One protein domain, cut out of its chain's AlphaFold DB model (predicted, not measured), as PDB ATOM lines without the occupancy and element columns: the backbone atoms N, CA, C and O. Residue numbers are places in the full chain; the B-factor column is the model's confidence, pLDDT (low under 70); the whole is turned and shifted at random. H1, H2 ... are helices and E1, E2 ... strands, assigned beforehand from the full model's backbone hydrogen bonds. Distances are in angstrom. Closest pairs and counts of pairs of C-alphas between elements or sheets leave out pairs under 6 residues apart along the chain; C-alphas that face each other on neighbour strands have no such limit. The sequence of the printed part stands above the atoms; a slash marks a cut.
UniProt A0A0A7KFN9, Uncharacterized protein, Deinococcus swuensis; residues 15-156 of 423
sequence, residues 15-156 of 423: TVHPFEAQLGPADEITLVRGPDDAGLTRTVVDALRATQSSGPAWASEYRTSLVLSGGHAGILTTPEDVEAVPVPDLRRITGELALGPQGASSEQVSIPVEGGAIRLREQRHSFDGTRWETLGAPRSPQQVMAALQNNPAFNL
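AT A GLANCE: This is residues 15 to 156 of the 423 residues of an uncharacterized protein of Deinococcus swuensis (UniProt A0A0A7KFN9). A strongly twisted five-strand sheet curls round one helix, H1, and this sheet lobe makes one end of the domain. At the other end a smaller, looser lobe holds four helices, H2 to H5, with few contacts between them. The printed part has 142 residues with five named helices and five named strands, in the order E1 E2 H1 H2 H3 E3 E4 E5 H4 H5; the class is mixed, helices and strands. The sheet's order is E2 E1 E3 E5 E4, antiparallel throughout. The whole is compact, with a radius of gyration of the C-alphas of 16.8 A, and spans 48 by 33 by 25 A.

HOW THE PARTS SIT: The inner strands of the sheet are E1, residues 15 to 23, E3, residues 90 to 99, and E5, residues 116 to 126; the edge strands are E2, residues 29 to 33, and E4, residues 110 to 113. E1 and E3 are antiparallel at 165 degrees, with N 17 and O 97 2.8 A apart, within hydrogen-bond range. E3 and E5 are antiparallel at 163 degrees, with N 92 and O 124 at 2.7 A. E5 bends by 51 degrees at residue 121. E1 and E2 form a hairpin, with N 22 and O 30 at 2.8 A, and so do E4 and E5, with N 111 and O 118 at 2.8 A. H1, residues 38 to 51, is on the sheet, which curls round its residues 40 to 51; its closest C-alphas to E2 are those of Val 45 and Ile 29, 6.7 A apart, and to E4 those of Ala 47 and Ile 111, 7.2 A. H2, residues 56 to 68, is not on the sheet, but only just, with 4 pairs of C-alphas within 10 A. With residues 67 to 68 alone H2 touches H4, residues 141 to 150; the closest C-alphas, of Leu 68 and Val 144, are 5.8 A apart, and the lines are only just about perpendicular, at 70.0 degrees. H3, residues 79 to 83, and H5, residues 152 to 155, are close but not clearly touching, with the C-alphas of Pro 79 and Ala 153 closest at 6.9 A. In H1, H3 and H4 every O i to N i+4 pair is within hydrogen-bond range, in H2 8 of 9; H5 is too short for such a pair.

IN THESE COORDINATES: E1 begins at C-alpha 15, (130.243, 125.366, 144.246), and measures 25.0 A; E3 measures 28.3 A and E5 30.0 A, while E2 and E4 measure 11.8 A and 9.4 A. H1 is 20.0 A long, H2 19.0 A, H4 14.2 A, H3 6.2 A and H5 5.7 A. H5 ends at C-alpha 155, (153.808, 110.871, 110.483).

THE WHOLE: The two C-alphas farthest apart, of Glu 80 and Pro 101, are 48.3 A apart. The printed part has no cut, and its one long link is residues 127 to 140, from E5 to H4. The mean pLDDT of the printed part is 90.8; residues 101 to 108 are under 70.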
ATOM      1  N   THR A  15     129.202 124.737 143.428       87.38
ATOM      2  CA  THR A  15     130.243 125.366 144.246       87.38
ATOM      3  C   THR A  15     131.530 125.364 143.439       87.38
ATOM      4  O   THR A  15     131.925 124.321 142.935       87.38
ATOM      5  N   VAL A  16     132.158 126.527 143.280       90.75
ATOM      6  CA  VAL A  16     133.305 126.697 142.383       90.75
ATOM      7  C   VAL A  16     134.534 127.118 143.180       90.75
ATOM      8  O   VAL A  16     134.496 128.123 143.892       90.75
ATOM      9  N   HIS A  17     135.622 126.371 143.023       94.19
ATOM     10  CA  HIS A  17     136.909 126.601 143.667       94.19
ATOM     11  C   HIS A  17     137.972 126.895 142.599       94.19
ATOM     12  O   HIS A  17     138.405 125.975 141.904       94.19
ATOM     13  N   PRO A  18     138.382 128.162 142.414       95.56
ATOM     14  CA  PRO A  18     139.419 128.497 141.446       95.56
ATOM     15  C   PRO A  18     140.786 127.996 141.922       95.56
ATOM     16  O   PRO A  18     141.097 128.075 143.113       95.56
ATOM     17  N   PHE A  19     141.622 127.564 140.982       97.06
ATOM     18  CA  PHE A  19     142.998 127.166 141.259       97.06
ATOM     19  C   PHE A  19     143.970 127.678 140.190       97.06
ATOM     20  O   PHE A  19     143.590 128.026 139.069       97.06
ATOM     21  N   GLU A  20     145.239 127.722 140.574       97.81
ATOM     22  CA  GLU A  20     146.394 127.964 139.719       97.81
ATOM     23  C   GLU A  20     147.473 126.956 140.114       97.81
ATOM     24  O   GLU A  20     147.920 126.932 141.263       97.81
ATOM     25  N   ALA A  21     147.862 126.118 139.160       97.50
ATOM     26  CA  ALA A  21     148.871 125.087 139.321       97.50
ATOM     27  C   ALA A  21     150.082 125.403 138.444       97.50
ATOM     28  O   ALA A  21     149.935 125.895 137.324       97.50
ATOM     29  N   GLN A  22     151.268 125.103 138.952       97.44
ATOM     30  CA  GLN A  22     152.507 125.062 138.195       97.44
ATOM     31  C   GLN A  22     152.954 123.607 138.083       97.44
ATOM     32  O   GLN A  22     152.945 122.884 139.077       97.44
ATOM     33  N   LEU A  23     153.306 123.209 136.868       96.75
ATOM     34  CA  LEU A  23     153.723 121.869 136.501       96.75
ATOM     35  C   LEU A  23     155.155 121.917 135.960       96.75
ATOM     36  O   LEU A  23     155.507 122.871 135.254       96.75
ATOM     37  N   GLY A  24     155.946 120.901 136.289       95.38
ATOM     38  CA  GLY A  24     157.258 120.628 135.700       95.38
ATOM     39  C   GLY A  24     157.247 119.357 134.838       95.38
ATOM     40  O   GLY A  24     156.308 118.563 134.927       95.38
ATOM     41  N   PRO A  25     158.296 119.125 134.028       92.12
ATOM     42  CA  PRO A  25     158.368 117.988 133.116       92.12
ATOM     43  C   PRO A  25     158.425 116.640 133.844       92.12
ATOM     44  O   PRO A  25     158.007 115.643 133.280       92.12
ATOM     45  N   ALA A  26     158.889 116.583 135.093       90.06
ATOM     46  CA  ALA A  26     159.026 115.343 135.866       90.06
ATOM     47  C   ALA A  26     157.790 115.005 136.731       90.06
ATOM     48  O   ALA A  26     157.937 114.486 137.833       90.06
ATOM     49  N   ASP A  27     156.580 115.346 136.266       86.81
ATOM     50  CA  ASP A  27     155.311 115.164 137.007       86.81
ATOM     51  C   ASP A  27     155.229 115.943 138.345       86.81
ATOM     52  O   ASP A  27     154.492 115.630 139.286       86.81
ATOM     53  N   GLU A  28     156.000 117.025 138.447       93.00
ATOM     54  CA  GLU A  28     155.981 117.900 139.614       93.00
ATOM     55  C   GLU A  28     154.795 118.861 139.529       93.00
ATOM     56  O   GLU A  28     154.777 119.745 138.675       93.00
ATOM     57  N   ILE A  29     153.824 118.742 140.439       95.44
ATOM     58  CA  ILE A  29     152.645 119.619 140.484       95.44
ATOM     59  C   ILE A  29     152.634 120.412 141.787       95.44
ATOM     60  O   ILE A  29     152.578 119.856 142.883       95.44
ATOM     61  N   THR A  30     152.636 121.739 141.669       95.44
ATOM     62  CA  THR A  30     152.534 122.662 142.804       95.44
ATOM     63  C   THR A  30     151.346 123.596 142.624       95.44
ATOM     64  O   THR A  30     151.271 124.340 141.646       95.44
ATOM     65  N   LEU A  31     150.428 123.628 143.593       96.44
ATOM     66  CA  LEU A  31     149.376 124.644 143.616       96.44
ATOM     67  C   LEU A  31     149.943 125.982 144.098       96.44
ATOM     68  O   LEU A  31     150.297 126.147 145.263       96.44
ATOM     69  N   VAL A  32     149.973 126.962 143.197       95.50
ATOM     70  CA  VAL A  32     150.264 128.368 143.513       95.50
ATOM     71  C   VAL A  32     149.074 128.991 144.245       95.50
ATOM     72  O   VAL A  32     149.231 129.810 145.151       95.50
ATOM     73  N   ARG A  33     147.863 128.582 143.853       95.56
ATOM     74  CA  ARG A  33     146.600 128.959 144.484       95.56
ATOM     75  C   ARG A  33     145.624 127.795 144.378       95.56
ATOM     76  O   ARG A  33     145.511 127.183 143.323       95.56
ATOM     77  N   GLY A  34     144.864 127.533 145.433       93.69
ATOM     78  CA  GLY A  34     143.855 126.480 145.433       93.69
ATOM     79  C   GLY A  34     142.778 126.701 146.493       93.69
ATOM     80  O   GLY A  34     142.785 127.741 147.159       93.69
ATOM     81  N   PRO A  35     141.837 125.754 146.629       93.12
ATOM     82  CA  PRO A  35     140.903 125.721 147.749       93.12
ATOM     83  C   PRO A  35     141.639 125.587 149.092       93.12
ATOM     84  O   PRO A  35     142.704 124.983 149.157       93.12
ATOM     85  N   ASP A  36     141.043 126.122 150.162       91.31
ATOM     86  CA  ASP A  36     141.579 125.997 151.530       91.31
ATOM     87  C   ASP A  36     141.421 124.572 152.100       91.31
ATOM     88  O   ASP A  36     142.052 124.210 153.091       91.31
ATOM     89  N   ASP A  37     140.538 123.773 151.496       94.88
ATOM     90  CA  ASP A  37     140.258 122.400 151.898       94.88
ATOM     91  C   ASP A  37     141.281 121.430 151.291       94.88
ATOM     92  O   ASP A  37     141.415 121.335 150.070       94.88
ATOM     93  N   ALA A  38     141.972 120.678 152.152       93.44
ATOM     94  CA  ALA A  38     143.028 119.752 151.746       93.44
ATOM     95  C   ALA A  38     142.527 118.586 150.875       93.44
ATOM     96  O   ALA A  38     143.276 118.098 150.027       93.44
ATOM     97  N   GLY A  39     141.279 118.145 151.062       93.62
ATOM     98  CA  GLY A  39     140.663 117.122 150.220       93.62
ATOM     99  C   GLY A  39     140.468 117.642 148.800       93.62
ATOM    100  O   GLY A  39     140.915 117.009 147.850       93.62
ATOM    101  N   LEU A  40     139.914 118.850 148.662       94.19
ATOM    102  CA  LEU A  40     139.742 119.497 147.357       94.19
ATOM    103  C   LEU A  40     141.080 119.812 146.678       94.19
ATOM    104  O   LEU A  40     141.196 119.680 145.461       94.19
ATOM    105  N   THR A  41     142.098 120.215 147.445       95.25
ATOM    106  CA  THR A  41     143.468 120.386 146.939       95.25
ATOM    107  C   THR A  41     143.990 119.092 146.331       95.25
ATOM    108  O   THR A  41     144.483 119.112 145.205       95.25
ATOM    109  N   ARG A  42     143.857 117.979 147.057       95.19
ATOM    110  CA  ARG A  42     144.286 116.670 146.577       95.19
ATOM    111  C   ARG A  42     143.521 116.262 145.318       95.19
ATOM    112  O   ARG A  42     144.163 115.906 144.346       95.19
ATOM    113  N   THR A  43     142.196 116.427 145.280       94.19
ATOM    114  CA  THR A  43     141.395 116.158 144.071       94.19
ATOM    115  C   THR A  43     141.904 116.929 142.852       94.19
ATOM    116  O   THR A  43     141.983 116.366 141.766       94.19
ATOM    117  N   VAL A  44     142.272 118.209 143.011       95.06
ATOM    118  CA  VAL A  44     142.837 119.000 141.903       95.06
ATOM    119  C   VAL A  44     144.195 118.458 141.462       95.06
ATOM    120  O   VAL A  44     144.429 118.337 140.264       95.06
ATOM    121  N   VAL A  45     145.087 118.146 142.402       95.44
ATOM    122  CA  VAL A  45     146.430 117.641 142.080       95.44
ATOM    123  C   VAL A  45     146.362 116.263 141.424       95.44
ATOM    124  O   VAL A  45     146.972 116.087 140.376       95.44
ATOM    125  N   ASP A  46     145.589 115.333 141.988       92.12
ATOM    126  CA  ASP A  46     145.426 113.969 141.475       92.12
ATOM    127  C   ASP A  46     144.852 114.002 140.045       92.12
ATOM    128  O   ASP A  46     145.389 113.371 139.139       92.12
ATOM    129  N   ALA A  47     143.837 114.836 139.796       91.44
ATOM    130  CA  ALA A  47     143.257 114.990 138.464       91.44
ATOM    131  C   ALA A  47     144.213 115.646 137.450       91.44
ATOM    132  O   ALA A  47     144.214 115.280 136.275       91.44
ATOM    133  N   LEU A  48     145.030 116.623 137.866       93.19
ATOM    134  CA  LEU A  48     146.051 117.197 136.984       93.19
ATOM    135  C   LEU A  48     147.156 116.177 136.683       93.19
ATOM    136  O   LEU A  48     147.570 116.081 135.535       93.19
ATOM    137  N   ARG A  49     147.588 115.386 137.668       91.25
ATOM    138  CA  ARG A  49     148.568 114.309 137.466       91.25
ATOM    139  C   ARG A  49     148.067 113.264 136.473       91.25
ATOM    140  O   ARG A  49     148.806 112.861 135.587       91.25
ATOM    141  N   ALA A  50     146.800 112.875 136.587       85.19
ATOM    142  CA  ALA A  50     146.208 111.881 135.700       85.19
ATOM    143  C   ALA A  50     146.048 112.371 134.247       85.19
ATOM    144  O   ALA A  50     146.011 111.560 133.330       85.19
ATOM    145  N   THR A  51     145.929 113.684 134.015       86.69
ATOM    146  CA  THR A  51     145.501 114.216 132.705       86.69
ATOM    147  C   THR A  51     146.527 115.072 131.980       86.69
ATOM    148  O   THR A  51     146.388 115.280 130.776       86.69
ATOM    149  N   GLN A  52     147.510 115.632 132.681       91.69
ATOM    150  CA  GLN A  52     148.507 116.508 132.072       91.69
ATOM    151  C   GLN A  52     149.731 115.701 131.645       91.69
ATOM    152  O   GLN A  52     150.205 114.848 132.390       91.69
ATOM    153  N   SER A  53     150.269 115.992 130.458       91.56
ATOM    154  CA  SER A  53     151.467 115.305 129.972       91.56
ATOM    155  C   SER A  53     152.667 115.592 130.867       91.56
ATOM    156  O   SER A  53     152.881 116.726 131.299       91.56
ATOM    157  N   SER A  54     153.490 114.573 131.071       90.94
ATOM    158  CA  SER A  54     154.749 114.621 131.809       90.94
ATOM    159  C   SER A  54     155.784 113.712 131.135       90.94
ATOM    160  O   SER A  54     155.499 113.051 130.132       90.94
ATOM    161  N   GLY A  55     157.016 113.731 131.636       90.12
ATOM    162  CA  GLY A  55     158.131 112.949 131.119       90.12
ATOM    163  C   GLY A  55     158.366 113.199 129.622       90.12
ATOM    164  O   GLY A  55     158.331 114.351 129.178       90.12
ATOM    165  N   PRO A  56     158.570 112.139 128.822       87.50
ATOM    166  CA  PRO A  56     158.736 112.250 127.371       87.50
ATOM    167  C   PRO A  56     157.562 112.942 126.649       87.50
ATOM    168  O   PRO A  56     157.775 113.668 125.676       87.50
ATOM    169  N   ALA A  57     156.327 112.798 127.147       93.19
ATOM    170  CA  ALA A  57     155.139 113.377 126.509       93.19
ATOM    171  C   ALA A  57     155.075 114.908 126.637       93.19
ATOM    172  O   ALA A  57     154.447 115.576 125.815       93.19
ATOM    173  N   TRP A  58     155.758 115.483 127.635       95.19
ATOM    174  CA  TRP A  58     155.810 116.929 127.860       95.19
ATOM    175  C   TRP A  58     156.331 117.695 126.639       95.19
ATOM    176  O   TRP A  58     155.733 118.683 126.200       95.19
ATOM    177  N   ALA A  59     157.456 117.228 126.094       95.62
ATOM    178  CA  ALA A  59     158.098 117.834 124.937       95.62
ATOM    179  C   ALA A  59     157.238 117.682 123.682       95.62
ATOM    180  O   ALA A  59     157.038 118.655 122.950       95.62
ATOM    181  N   SER A  60     156.699 116.480 123.480       96.00
ATOM    182  CA  SER A  60     155.858 116.146 122.335       96.00
ATOM    183  C   SER A  60     154.600 117.023 122.263       96.00
ATOM    184  O   SER A  60     154.355 117.684 121.248       96.00
ATOM    185  N   GLU A  61     153.855 117.151 123.366       95.25
ATOM    186  CA  GLU A  61     152.634 117.967 123.419       95.25
ATOM    187  C   GLU A  61     152.924 119.458 123.159       95.25
ATOM    188  O   GLU A  61     152.214 120.124 122.392       95.25
ATOM    189  N   TYR A  62     153.984 120.002 123.774       96.25
ATOM    190  CA  TYR A  62     154.341 121.411 123.594       96.25
ATOM    191  C   TYR A  62     154.743 121.709 122.148       96.25
ATOM    192  O   TYR A  62     154.246 122.672 121.556       96.25
ATOM    193  N   ARG A  63     155.625 120.889 121.563       96.81
ATOM    194  CA  ARG A  63     156.098 121.069 120.182       96.81
ATOM    195  C   ARG A  63     154.947 120.931 119.192       96.81
ATOM    196  O   ARG A  63     154.802 121.779 118.315       96.81
ATOM    197  N   THR A  64     154.066 119.957 119.410       96.12
ATOM    198  CA  THR A  64     152.816 119.796 118.655       96.12
ATOM    199  C   THR A  64     151.977 121.066 118.697       96.12
ATOM    200  O   THR A  64     151.646 121.639 117.658       96.12
ATOM    201  N   SER A  65     151.693 121.570 119.899       95.06
ATOM    202  CA  SER A  65     150.901 122.788 120.091       95.06
ATOM    203  C   SER A  65     151.548 124.007 119.428       95.06
ATOM    204  O   SER A  65     150.866 124.813 118.790       95.06
ATOM    205  N   LEU A  66     152.873 124.139 119.528       95.88
ATOM    206  CA  LEU A  66     153.630 125.224 118.909       95.88
ATOM    207  C   LEU A  66     153.500 125.191 117.381       95.88
ATOM    208  O   LEU A  66     153.193 126.224 116.777       95.88
ATOM    209  N   VAL A  67     153.673 124.021 116.762       96.06
ATOM    210  CA  VAL A  67     153.561 123.838 115.307       96.06
ATOM    211  C   VAL A  67     152.131 124.094 114.833       96.06
ATOM    212  O   VAL A  67     151.922 124.904 113.929       96.06
ATOM    213  N   LEU A  68     151.130 123.497 115.489       94.75
ATOM    214  CA  LEU A  68     149.715 123.663 115.126       94.75
ATOM    215  C   LEU A  68     149.217 125.109 115.301       94.75
ATOM    216  O   LEU A  68     148.379 125.576 114.524       94.75
ATOM    217  N   SER A  69     149.765 125.848 116.272       93.06
ATOM    218  CA  SER A  69     149.484 127.276 116.457       93.06
ATOM    219  C   SER A  69     150.098 128.170 115.369       93.06
ATOM    220  O   SER A  69     149.712 129.335 115.236       93.06
ATOM    221  N   GLY A  70     151.028 127.638 114.563       91.25
ATOM    222  CA  GLY A  70     151.855 128.399 113.621       91.25
ATOM    223  C   GLY A  70     152.965 129.209 114.301       91.25
ATOM    224  O   GLY A  70     153.430 130.199 113.739       91.25
ATOM    225  N   GLY A  71     153.357 128.830 115.522       90.50
ATOM    226  CA  GLY A  71     154.427 129.475 116.287       90.50
ATOM    227  C   GLY A  71     155.833 129.035 115.874       90.50
ATOM    228  O   GLY A  71     156.803 129.732 116.161       90.50
ATOM    229  N   HIS A  72     155.945 127.905 115.172       92.62
ATOM    230  CA  HIS A  72     157.187 127.431 114.573       92.62
ATOM    231  C   HIS A  72     157.305 127.902 113.114       92.62
ATOM    232  O   HIS A  72     156.386 127.723 112.317       92.62
ATOM    233  N   ALA A  73     158.445 128.504 112.766       84.19
ATOM    234  CA  ALA A  73     158.759 128.947 111.411       84.19
ATOM    235  C   ALA A  73     159.730 127.948 110.761       84.19
ATOM    236  O   ALA A  73     160.941 128.140 110.809       84.19
ATOM    237  N   GLY A  74     159.198 126.872 110.186       90.12
ATOM    238  CA  GLY A  74     159.997 125.801 109.592       90.12
ATOM    239  C   GLY A  74     159.147 124.607 109.173       90.12
ATOM    240  O   GLY A  74     157.956 124.556 109.478       90.12
ATOM    241  N   ILE A  75     159.778 123.695 108.437       94.88
ATOM    242  CA  ILE A  75     159.252 122.370 108.096       94.88
ATOM    243  C   ILE A  75     160.027 121.390 108.967       94.88
ATOM    244  O   ILE A  75     161.253 121.371 108.900       94.88
ATOM    245  N   LEU A  76     159.315 120.596 109.757       97.62
ATOM    246  CA  LEU A  76     159.889 119.534 110.577       97.62
ATOM    247  C   LEU A  76     159.705 118.202 109.852       97.62
ATOM    248  O   LEU A  76     158.568 117.814 109.562       97.62
ATOM    249  N   THR A  77     160.809 117.525 109.539       97.06
ATOM    250  CA  THR A  77     160.794 116.281 108.757       97.06
ATOM    251  C   THR A  77     161.288 115.096 109.574       97.06
ATOM    252  O   THR A  77     160.674 114.034 109.500       97.06
ATOM    253  N   THR A  78     162.358 115.273 110.348       96.69
ATOM    254  CA  THR A  78     163.004 114.195 111.113       96.69
ATOM    255  C   THR A  78     162.808 114.362 112.626       96.69
ATOM    256  O   THR A  78     162.387 115.437 113.071       96.69
ATOM    257  N   PRO A  79     163.098 113.332 113.445       95.81
ATOM    258  CA  PRO A  79     163.121 113.473 114.902       95.81
ATOM    259  C   PRO A  79     164.053 114.597 115.378       95.81
ATOM    260  O   PRO A  79     163.670 115.392 116.232       95.81
ATOM    261  N   GLU A  80     165.234 114.733 114.772       96.62
ATOM    262  CA  GLU A  80     166.248 115.723 115.155       96.62
ATOM    263  C   GLU A  80     165.764 117.158 114.904       96.62
ATOM    264  O   GLU A  80     166.002 118.047 115.728       96.62
ATOM    265  N   ASP A  81     165.030 117.387 113.806       97.06
ATOM    266  CA  ASP A  81     164.393 118.681 113.527       97.06
ATOM    267  C   ASP A  81     163.451 119.079 114.673       97.06
ATOM    268  O   ASP A  81     163.419 120.232 115.115       97.06
ATOM    269  N   VAL A  82     162.665 118.112 115.153       97.06
ATOM    270  CA  VAL A  82     161.698 118.307 116.235       97.06
ATOM    271  C   VAL A  82     162.423 118.525 117.561       97.06
ATOM    272  O   VAL A  82     162.057 119.421 118.324       97.06
ATOM    273  N   GLU A  83     163.471 117.753 117.839       95.94
ATOM    274  CA  GLU A  83     164.263 117.863 119.063       95.94
ATOM    275  C   GLU A  83     164.992 119.201 119.197       95.94
ATOM    276  O   GLU A  83     165.080 119.745 120.303       95.94
ATOM    277  N   ALA A  84     165.417 119.789 118.077       96.50
ATOM    278  CA  ALA A  84     166.012 121.121 118.043       96.50
ATOM    279  C   ALA A  84     165.040 122.235 118.483       96.50
ATOM    280  O   ALA A  84     165.475 123.339 118.829       96.50
ATOM    281  N   VAL A  85     163.724 121.978 118.498       96.94
ATOM    282  CA  VAL A  85     162.732 122.925 119.017       96.94
ATOM    283  C   VAL A  85     162.799 122.945 120.551       96.94
ATOM    284  O   VAL A  85     162.513 121.924 121.192       96.94
ATOM    285  N   PRO A  86     163.123 124.098 121.168       95.88
ATOM    286  CA  PRO A  86     163.273 124.192 122.612       95.88
ATOM    287  C   PRO A  86     161.922 124.036 123.314       95.88
ATOM    288  O   PRO A  86     160.894 124.538 122.849       95.88
ATOM    289  N   VAL A  87     161.946 123.367 124.464       96.62
ATOM    290  CA  VAL A  87     160.762 123.050 125.267       96.62
ATOM    291  C   VAL A  87     160.845 123.795 126.603       96.62
ATOM    292  O   VAL A  87     161.918 123.840 127.198       96.62
ATOM    293  N   PRO A  88     159.753 124.423 127.066       96.44
ATOM    294  CA  PRO A  88     159.725 125.140 128.333       96.44
ATOM    295  C   PRO A  88     159.820 124.172 129.514       96.44
ATOM    296  O   PRO A  88     159.158 123.137 129.518       96.44
ATOM    297  N   ASP A  89     160.558 124.557 130.552       96.06
ATOM    298  CA  ASP A  89     160.680 123.767 131.784       96.06
ATOM    299  C   ASP A  89     159.434 123.853 132.671       96.06
ATOM    300  O   ASP A  89     159.263 123.058 133.589       96.06
ATOM    301  N   LEU A  90     158.565 124.844 132.446       97.00
ATOM    302  CA  LEU A  90     157.409 125.090 133.298       97.00
ATOM    303  C   LEU A  90     156.137 125.322 132.490       97.00
ATOM    304  O   LEU A  90     156.105 126.074 131.510       97.00
ATOM    305  N   ARG A  91     155.043 124.754 132.995       97.25
ATOM    306  CA  ARG A  91     153.674 124.999 132.537       97.25
ATOM    307  C   ARG A  91     152.846 125.493 133.708       97.25
ATOM    308  O   ARG A  91     153.036 125.090 134.848       97.25
ATOM    309  N   ARG A  92     151.918 126.394 133.436       97.00
ATOM    310  CA  ARG A  92     150.992 126.944 134.415       97.00
ATOM    311  C   ARG A  92     149.582 126.786 133.908       97.00
ATOM    312  O   ARG A  92     149.262 127.246 132.815       97.00
ATOM    313  N   ILE A  93     148.752 126.168 134.732       96.06
ATOM    314  CA  ILE A  93     147.359 125.877 134.431       96.06
ATOM    315  C   ILE A  93     146.496 126.673 135.395       96.06
ATOM    316  O   ILE A  93     146.687 126.626 136.610       96.06
ATOM    317  N   THR A  94     145.532 127.405 134.851       95.94
ATOM    318  CA  THR A  94     144.479 128.037 135.647       95.94
ATOM    319  C   THR A  94     143.142 127.404 135.317       95.94
ATOM    320  O   THR A  94     142.852 127.091 134.159       95.94
ATOM    321  N   GLY A  95     142.313 127.221 136.337       95.06
ATOM    322  CA  GLY A  95     141.043 126.534 136.182       95.06
ATOM    323  C   GLY A  95     140.135 126.686 137.388       95.06
ATOM    324  O   GLY A  95     140.362 127.507 138.284       95.06
ATOM    325  N   GLU A  96     139.072 125.894 137.387       94.75
ATOM    326  CA  GLU A  96     138.125 125.821 138.489       94.75
ATOM    327  C   GLU A  96     137.658 124.388 138.742       94.75
ATOM    328  O   GLU A  96     137.342 123.663 137.806       94.75
ATOM    329  N   LEU A  97     137.574 123.997 140.011       93.62
ATOM    330  CA  LEU A  97     136.857 122.801 140.444       93.62
ATOM    331  C   LEU A  97     135.399 123.184 140.718       93.62
ATOM    332  O   LEU A  97     135.131 123.998 141.604       93.62
ATOM    333  N   ALA A  98     134.458 122.618 139.963       91.38
ATOM    334  CA  ALA A  98     133.028 122.873 140.094       91.38
ATOM    335  C   ALA A  98     132.296 121.635 140.642       91.38
ATOM    336  O   ALA A  98     132.168 120.628 139.949       91.38
ATOM    337  N   LEU A  99     131.778 121.731 141.868       89.31
ATOM    338  CA  LEU A  99     131.056 120.666 142.573       89.31
ATOM    339  C   LEU A  99     129.539 120.883 142.517       89.31
ATOM    340  O   LEU A  99     129.064 122.004 142.719       89.31
ATOM    341  N   GLY A 100     128.768 119.815 142.316       82.62
ATOM    342  CA  GLY A 100     127.302 119.842 142.257       82.62
ATOM    343  C   GLY A 100     126.720 119.826 140.832       82.62
ATOM    344  O   GLY A 100     127.442 119.553 139.874       82.62
ATOM    345  N   PRO A 101     125.406 120.096 140.668       68.38
ATOM    346  CA  PRO A 101     124.713 119.907 139.397       68.38
ATOM    347  C   PRO A 101     125.306 120.797 138.302       68.38
ATOM    348  O   PRO A 101     125.171 122.026 138.333       68.38
ATOM    349  N   GLN A 102     125.961 120.168 137.329       65.06
ATOM    350  CA  GLN A 102     126.569 120.856 136.201       65.06
ATOM    351  C   GLN A 102     125.523 121.113 135.112       65.06
ATOM    352  O   GLN A 102     124.710 120.253 134.783       65.06
ATOM    353  N   GLY A 103     125.513 122.329 134.562       56.59
ATOM    354  CA  GLY A 103     124.849 122.581 133.285       56.59
ATOM    355  C   GLY A 103     125.745 122.105 132.145       56.59
ATOM    356  O   GLY A 103     126.963 122.225 132.257       56.59
ATOM    357  N   ALA A 104     125.152 121.610 131.057       48.94
ATOM    358  CA  ALA A 104     125.871 121.297 129.826       48.94
ATOM    359  C   ALA A 104     126.494 122.586 129.260       48.94
ATOM    360  O   ALA A 104     125.807 123.408 128.658       48.94
ATOM    361  N   SER A 105     127.775 122.809 129.531       49.03
ATOM    362  CA  SER A 105     128.562 123.904 128.967       49.03
ATOM    363  C   SER A 105     129.704 123.268 128.192       49.03
ATOM    364  O   SER A 105     130.701 122.868 128.782       49.03
ATOM    365  N   SER A 106     129.514 123.141 126.883       49.47
ATOM    366  CA  SER A 106     130.242 122.255 125.966       49.47
ATOM    367  C   SER A 106     131.490 122.865 125.312       49.47
ATOM    368  O   SER A 106     131.894 122.405 124.252       49.47
ATOM    369  N   GLU A 107     132.079 123.923 125.874       52.09
ATOM    370  CA  GLU A 107     133.181 124.655 125.212       52.09
ATOM    371  C   GLU A 107     134.524 124.610 125.961       52.09
ATOM    372  O   GLU A 107     135.504 125.175 125.483       52.09
ATOM    373  N   GLN A 108     134.605 123.966 127.129       63.09
ATOM    374  CA  GLN A 108     135.838 123.896 127.923       63.09
ATOM    375  C   GLN A 108     136.245 122.449 128.168       63.09
ATOM    376  O   GLN A 108     135.385 121.609 128.424       63.09
ATOM    377  N   VAL A 109     137.557 122.189 128.145       71.00
ATOM    378  CA  VAL A 109     138.123 120.903 128.566       71.00
ATOM    379  C   VAL A 109     137.745 120.684 130.029       71.00
ATOM    380  O   VAL A 109     138.147 121.457 130.909       71.00
ATOM    381  N   SER A 110     136.919 119.668 130.269       84.00
ATOM    382  CA  SER A 110     136.431 119.300 131.592       84.00
ATOM    383  C   SER A 110     136.936 117.919 131.980       84.00
ATOM    384  O   SER A 110     136.684 116.961 131.257       84.00
ATOM    385  N   ILE A 111     137.584 117.825 133.133       86.06
ATOM    386  CA  ILE A 111     138.046 116.570 133.726       86.06
ATOM    387  C   ILE A 111     137.008 116.161 134.779       86.06
ATOM    388  O   ILE A 111     136.798 116.931 135.728       86.06
ATOM    389  N   PRO A 112     136.312 115.023 134.630       84.94
ATOM    390  CA  PRO A 112     135.363 114.560 135.637       84.94
ATOM    391  C   PRO A 112     136.091 114.235 136.948       84.94
ATOM    392  O   PRO A 112     137.210 113.736 136.942       84.94
ATOM    393  N   VAL A 113     135.464 114.548 138.082       86.75
ATOM    394  CA  VAL A 113     135.954 114.170 139.419       86.75
ATOM    395  C   VAL A 113     134.774 113.818 140.318       86.75
ATOM    396  O   VAL A 113     133.628 114.168 140.024       86.75
ATOM    397  N   GLU A 114     135.031 113.173 141.454       83.81
ATOM    398  CA  GLU A 114     133.973 112.838 142.407       83.81
ATOM    399  C   GLU A 114     133.149 114.084 142.797       83.81
ATOM    400  O   GLU A 114     133.662 115.093 143.285       83.81
ATOM    401  N   GLY A 115     131.838 114.028 142.540       84.94
ATOM    402  CA  GLY A 115     130.900 115.106 142.863       84.94
ATOM    403  C   GLY A 115     130.976 116.352 141.967       84.94
ATOM    404  O   GLY A 115     130.282 117.334 142.260       84.94
ATOM    405  N   GLY A 116     131.765 116.350 140.884       89.31
ATOM    406  CA  GLY A 116     131.931 117.527 140.031       89.31
ATOM    407  C   GLY A 116     132.820 117.344 138.799       89.31
ATOM    408  O   GLY A 116     132.906 116.273 138.215       89.31
ATOM    409  N   ALA A 117     133.447 118.438 138.368       90.50
ATOM    410  CA  ALA A 117     134.441 118.434 137.296       90.50
ATOM    411  C   ALA A 117     135.422 119.598 137.467       90.50
ATOM    412  O   ALA A 117     135.045 120.675 137.947       90.50
ATOM    413  N   ILE A 118     136.656 119.399 137.025       91.44
ATOM    414  CA  ILE A 118     137.661 120.446 136.861       91.44
ATOM    415  C   ILE A 118     137.546 121.019 135.456       91.44
ATOM    416  O   ILE A 118     137.523 120.277 134.484       91.44
ATOM    417  N   ARG A 119     137.495 122.343 135.333       91.44
ATOM    418  CA  ARG A 119     137.468 123.048 134.047       91.44
ATOM    419  C   ARG A 119     138.756 123.823 133.867       91.44
ATOM    420  O   ARG A 119     139.058 124.721 134.661       91.44
ATOM    421  N   LEU A 120     139.495 123.487 132.819       91.62
ATOM    422  CA  LEU A 120     140.731 124.176 132.470       91.62
ATOM    423  C   LEU A 120     140.391 125.442 131.677       91.62
ATOM    424  O   LEU A 120     139.574 125.415 130.757       91.62
ATOM    425  N   ARG A 121     140.983 126.577 132.064       90.12
ATOM    426  CA  ARG A 121     140.701 127.887 131.452       90.12
ATOM    427  C   ARG A 121     141.847 128.403 130.606       90.12
ATOM    428  O   ARG A 121     141.613 128.966 129.543       90.12
ATOM    429  N   GLU A 122     143.068 128.281 131.109       92.12
ATOM    430  CA  GLU A 122     144.249 128.810 130.439       92.12
ATOM    431  C   GLU A 122     145.469 127.960 130.778       92.12
ATOM    432  O   GLU A 122     145.677 127.612 131.943       92.12
ATOM    433  N   GLN A 123     146.286 127.712 129.758       94.50
ATOM    434  CA  GLN A 123     147.596 127.088 129.860       94.50
ATOM    435  C   GLN A 123     148.663 128.072 129.374       94.50
ATOM    436  O   GLN A 123     148.582 128.605 128.267       94.50
ATOM    437  N   ARG A 124     149.667 128.314 130.214       96.56
ATOM    438  CA  ARG A 124     150.819 129.178 129.936       96.56
ATOM    439  C   ARG A 124     152.114 128.401 130.103       96.56
ATOM    440  O   ARG A 124     152.187 127.515 130.947       96.56
ATOM    441  N   HIS A 125     153.142 128.778 129.362       97.19
ATOM    442  CA  HIS A 125     154.448 128.128 129.385       97.19
ATOM    443  C   HIS A 125     155.552 129.133 129.698       97.19
ATOM    444  O   HIS A 125     155.422 130.317 129.377       97.19
ATOM    445  N   SER A 126     156.628 128.669 130.329       97.38
ATOM    446  CA  SER A 126     157.775 129.500 130.675       97.38
ATOM    447  C   SER A 126     159.078 128.709 130.621       97.38
ATOM    448  O   SER A 126     159.152 127.592 131.125       97.38
ATOM    449  N   PHE A 127     160.108 129.323 130.038       96.38
ATOM    450  CA  PHE A 127     161.480 128.803 130.018       96.38
ATOM    451  C   PHE A 127     162.301 129.242 131.236       96.38
ATOM    452  O   PHE A 127     163.342 128.668 131.516       96.38
ATOM    453  N   ASP A 128     161.877 130.295 131.937       94.25
ATOM    454  CA  ASP A 128     162.668 130.946 132.990       94.25
ATOM    455  C   ASP A 128     161.885 131.169 134.296       94.25
ATOM    456  O   ASP A 128     162.410 131.718 135.263       94.25
ATOM    457  N   GLY A 129     160.604 130.795 134.320       93.12
ATOM    458  CA  GLY A 129     159.669 131.037 135.418       93.12
ATOM    459  C   GLY A 129     159.203 132.490 135.566       93.12
ATOM    460  O   GLY A 129     158.324 132.765 136.391       93.12
ATOM    461  N   THR A 130     159.730 133.432 134.775       93.75
ATOM    462  CA  THR A 130     159.410 134.865 134.873       93.75
ATOM    463  C   THR A 130     158.485 135.331 133.758       93.75
ATOM    464  O   THR A 130     157.509 136.043 134.020       93.75
ATOM    465  N   ARG A 131     158.741 134.895 132.520       95.00
ATOM    466  CA  ARG A 131     157.938 135.229 131.347       95.00
ATOM    467  C   ARG A 131     157.037 134.056 130.998       95.00
ATOM    468  O   ARG A 131     157.509 132.947 130.778       95.00
ATOM    469  N   TRP A 132     155.740 134.332 130.937       96.19
ATOM    470  CA  TRP A 132     154.707 133.334 130.692       96.19
ATOM    471  C   TRP A 132     153.991 133.629 129.384       96.19
ATOM    472  O   TRP A 132     153.500 134.743 129.190       96.19
ATOM    473  N   GLU A 133     153.914 132.631 128.510       95.19
ATOM    474  CA  GLU A 133     153.323 132.763 127.180       95.19
ATOM    475  C   GLU A 133     152.236 131.715 126.948       95.19
ATOM    476  O   GLU A 133     152.372 130.547 127.316       95.19
ATOM    477  N   THR A 134     151.141 132.149 126.333       94.25
ATOM    478  CA  THR A 134     150.035 131.282 125.924       94.25
ATOM    479  C   THR A 134     150.219 130.955 124.449       94.25
ATOM    480  O   THR A 134     150.337 131.870 123.628       94.25
ATOM    481  N   LEU A 135     150.230 129.667 124.101       92.12
ATOM    482  CA  LEU A 135     150.185 129.256 122.701       92.12
ATOM    483  C   LEU A 135     148.778 129.505 122.151       92.12
ATOM    484  O   LEU A 135     147.779 129.303 122.840       92.12
ATOM    485  N   GLY A 136     148.691 129.989 120.914       85.25
ATOM    486  CA  GLY A 136     147.397 130.196 120.272       85.25
ATOM    487  C   GLY A 136     146.735 128.862 119.937       85.25
ATOM    488  O   GLY A 136     147.400 127.950 119.460       85.25
ATOM    489  N   ALA A 137     145.417 128.760 120.114       83.44
ATOM    490  CA  ALA A 137     144.670 127.654 119.521       83.44
ATOM    491  C   ALA A 137     144.697 127.769 117.981       83.44
ATOM    492  O   ALA A 137     144.674 128.895 117.455       83.44
ATOM    493  N   PRO A 138     144.717 126.646 117.239       80.81
ATOM    494  CA  PRO A 138     144.559 126.679 115.791       80.81
ATOM    495  C   PRO A 138     143.237 127.366 115.435       80.81
ATOM    496  O   PRO A 138     142.183 127.074 115.999       80.81
ATOM    497  N   ARG A 139     143.285 128.326 114.507       77.62
ATOM    498  CA  ARG A 139     142.134 129.197 114.208       77.62
ATOM    499  C   ARG A 139     141.079 128.513 113.347       77.62
ATOM    500  O   ARG A 139     139.945 128.984 113.295       77.62
ATOM    501  N   SER A 140     141.460 127.456 112.635       87.38
ATOM    502  CA  SER A 140     140.547 126.666 111.817       87.38
ATOM    503  C   SER A 140     141.093 125.263 111.525       87.38
ATOM    504  O   SER A 140     142.312 125.063 111.548       87.38
ATOM    505  N   PRO A 141     140.224 124.302 111.159       88.12
ATOM    506  CA  PRO A 141     140.650 122.976 110.706       88.12
ATOM    507  C   PRO A 141     141.601 123.023 109.504       88.12
ATOM    508  O   PRO A 141     142.516 122.216 109.410       88.12
ATOM    509  N   GLN A 142     141.447 123.997 108.598       90.56
ATOM    510  CA  GLN A 142     142.347 124.143 107.447       90.56
ATOM    511  C   GLN A 142     143.778 124.485 107.873       90.56
ATOM    512  O   GLN A 142     144.719 124.046 107.220       90.56
ATOM    513  N   GLN A 143     143.948 125.251 108.957       88.94
ATOM    514  CA  GLN A 143     145.273 125.540 109.503       88.94
ATOM    515  C   GLN A 143     145.915 124.273 110.074       88.94
ATOM    516  O   GLN A 143     147.091 124.037 109.816       88.94
ATOM    517  N   VAL A 144     145.140 123.451 110.791       90.38
ATOM    518  CA  VAL A 144     145.606 122.152 111.302       90.38
ATOM    519  C   VAL A 144     146.038 121.260 110.140       90.38
ATOM    520  O   VAL A 144     147.187 120.842 110.100       90.38
ATOM    521  N   MET A 145     145.178 121.062 109.135       93.25
ATOM    522  CA  MET A 145     145.514 120.235 107.968       93.25
ATOM    523  C   MET A 145     146.747 120.744 107.216       93.25
ATOM    524  O   MET A 145     147.586 119.945 106.811       93.25
ATOM    525  N   ALA A 146     146.885 122.062 107.049       91.25
ATOM    526  CA  ALA A 146     148.068 122.645 106.426       91.25
ATOM    527  C   ALA A 146     149.334 122.406 107.263       91.25
ATOM    528  O   ALA A 146     150.388 122.136 106.696       91.25
ATOM    529  N   ALA A 147     149.252 122.485 108.594       93.44
ATOM    530  CA  ALA A 147     150.380 122.181 109.470       93.44
ATOM    531  C   ALA A 147     150.799 120.708 109.355       93.44
ATOM    532  O   ALA A 147     151.989 120.448 109.206       93.44
ATOM    533  N   LEU A 148     149.838 119.776 109.331       93.69
ATOM    534  CA  LEU A 148     150.099 118.342 109.148       93.69
ATOM    535  C   LEU A 148     150.747 118.047 107.787       93.69
ATOM    536  O   LEU A 148     151.743 117.341 107.712       93.69
ATOM    537  N   GLN A 149     150.231 118.637 106.705       93.56
ATOM    538  CA  GLN A 149     150.772 118.440 105.352       93.56
ATOM    539  C   GLN A 149     152.174 119.031 105.174       93.56
ATOM    540  O   GLN A 149     152.983 118.485 104.427       93.56
ATOM    541  N   ASN A 150     152.457 120.155 105.836       95.31
ATOM    542  CA  ASN A 150     153.731 120.857 105.704       95.31
ATOM    543  C   ASN A 150     154.806 120.358 106.674       95.31
ATOM    544  O   ASN A 150     155.921 120.857 106.598       95.31
ATOM    545  N   ASN A 151     154.503 119.436 107.590       97.00
ATOM    546  CA  ASN A 151     155.469 118.910 108.554       97.00
ATOM    547  C   ASN A 151     155.396 117.377 108.562       97.00
ATOM    548  O   ASN A 151     154.606 116.813 109.322       97.00
ATOM    549  N   PRO A 152     156.204 116.690 107.730       96.50
ATOM    550  CA  PRO A 152     156.225 115.228 107.671       96.50
ATOM    551  C   PRO A 152     156.487 114.545 109.017       96.50
ATOM    552  O   PRO A 152     156.059 113.407 109.195       96.50
ATOM    553  N   ALA A 153     157.111 115.242 109.973       96.75
ATOM    554  CA  ALA A 153     157.354 114.738 111.319       96.75
ATOM    555  C   ALA A 153     156.078 114.321 112.085       96.75
ATOM    556  O   ALA A 153     156.173 113.520 113.006       96.75
ATOM    557  N   PHE A 154     154.882 114.790 111.698       95.94
ATOM    558  CA  PHE A 154     153.611 114.290 112.254       95.94
ATOM    559  C   PHE A 154     153.280 112.838 111.870       95.94
ATOM    560  O   PHE A 154     152.377 112.248 112.456       95.94
ATOM    561  N   ASN A 155     153.963 112.275 110.870       94.44
ATOM    562  CA  ASN A 155     153.808 110.871 110.483       94.44
ATOM    563  C   ASN A 155     154.816 109.957 111.191       94.44
ATOM    564  O   ASN A 155     154.725 108.740 111.053       94.44
ATOM    565  N   LEU A 156     155.785 110.532 111.911       94.94
ATOM    566  CA  LEU A 156     156.704 109.752 112.727       94.94
ATOM    567  C   LEU A 156     155.934 109.179 113.908       94.94
ATOM    568  O   LEU A 156     155.120 109.862 114.525       94.94
TER     569      LEU A 156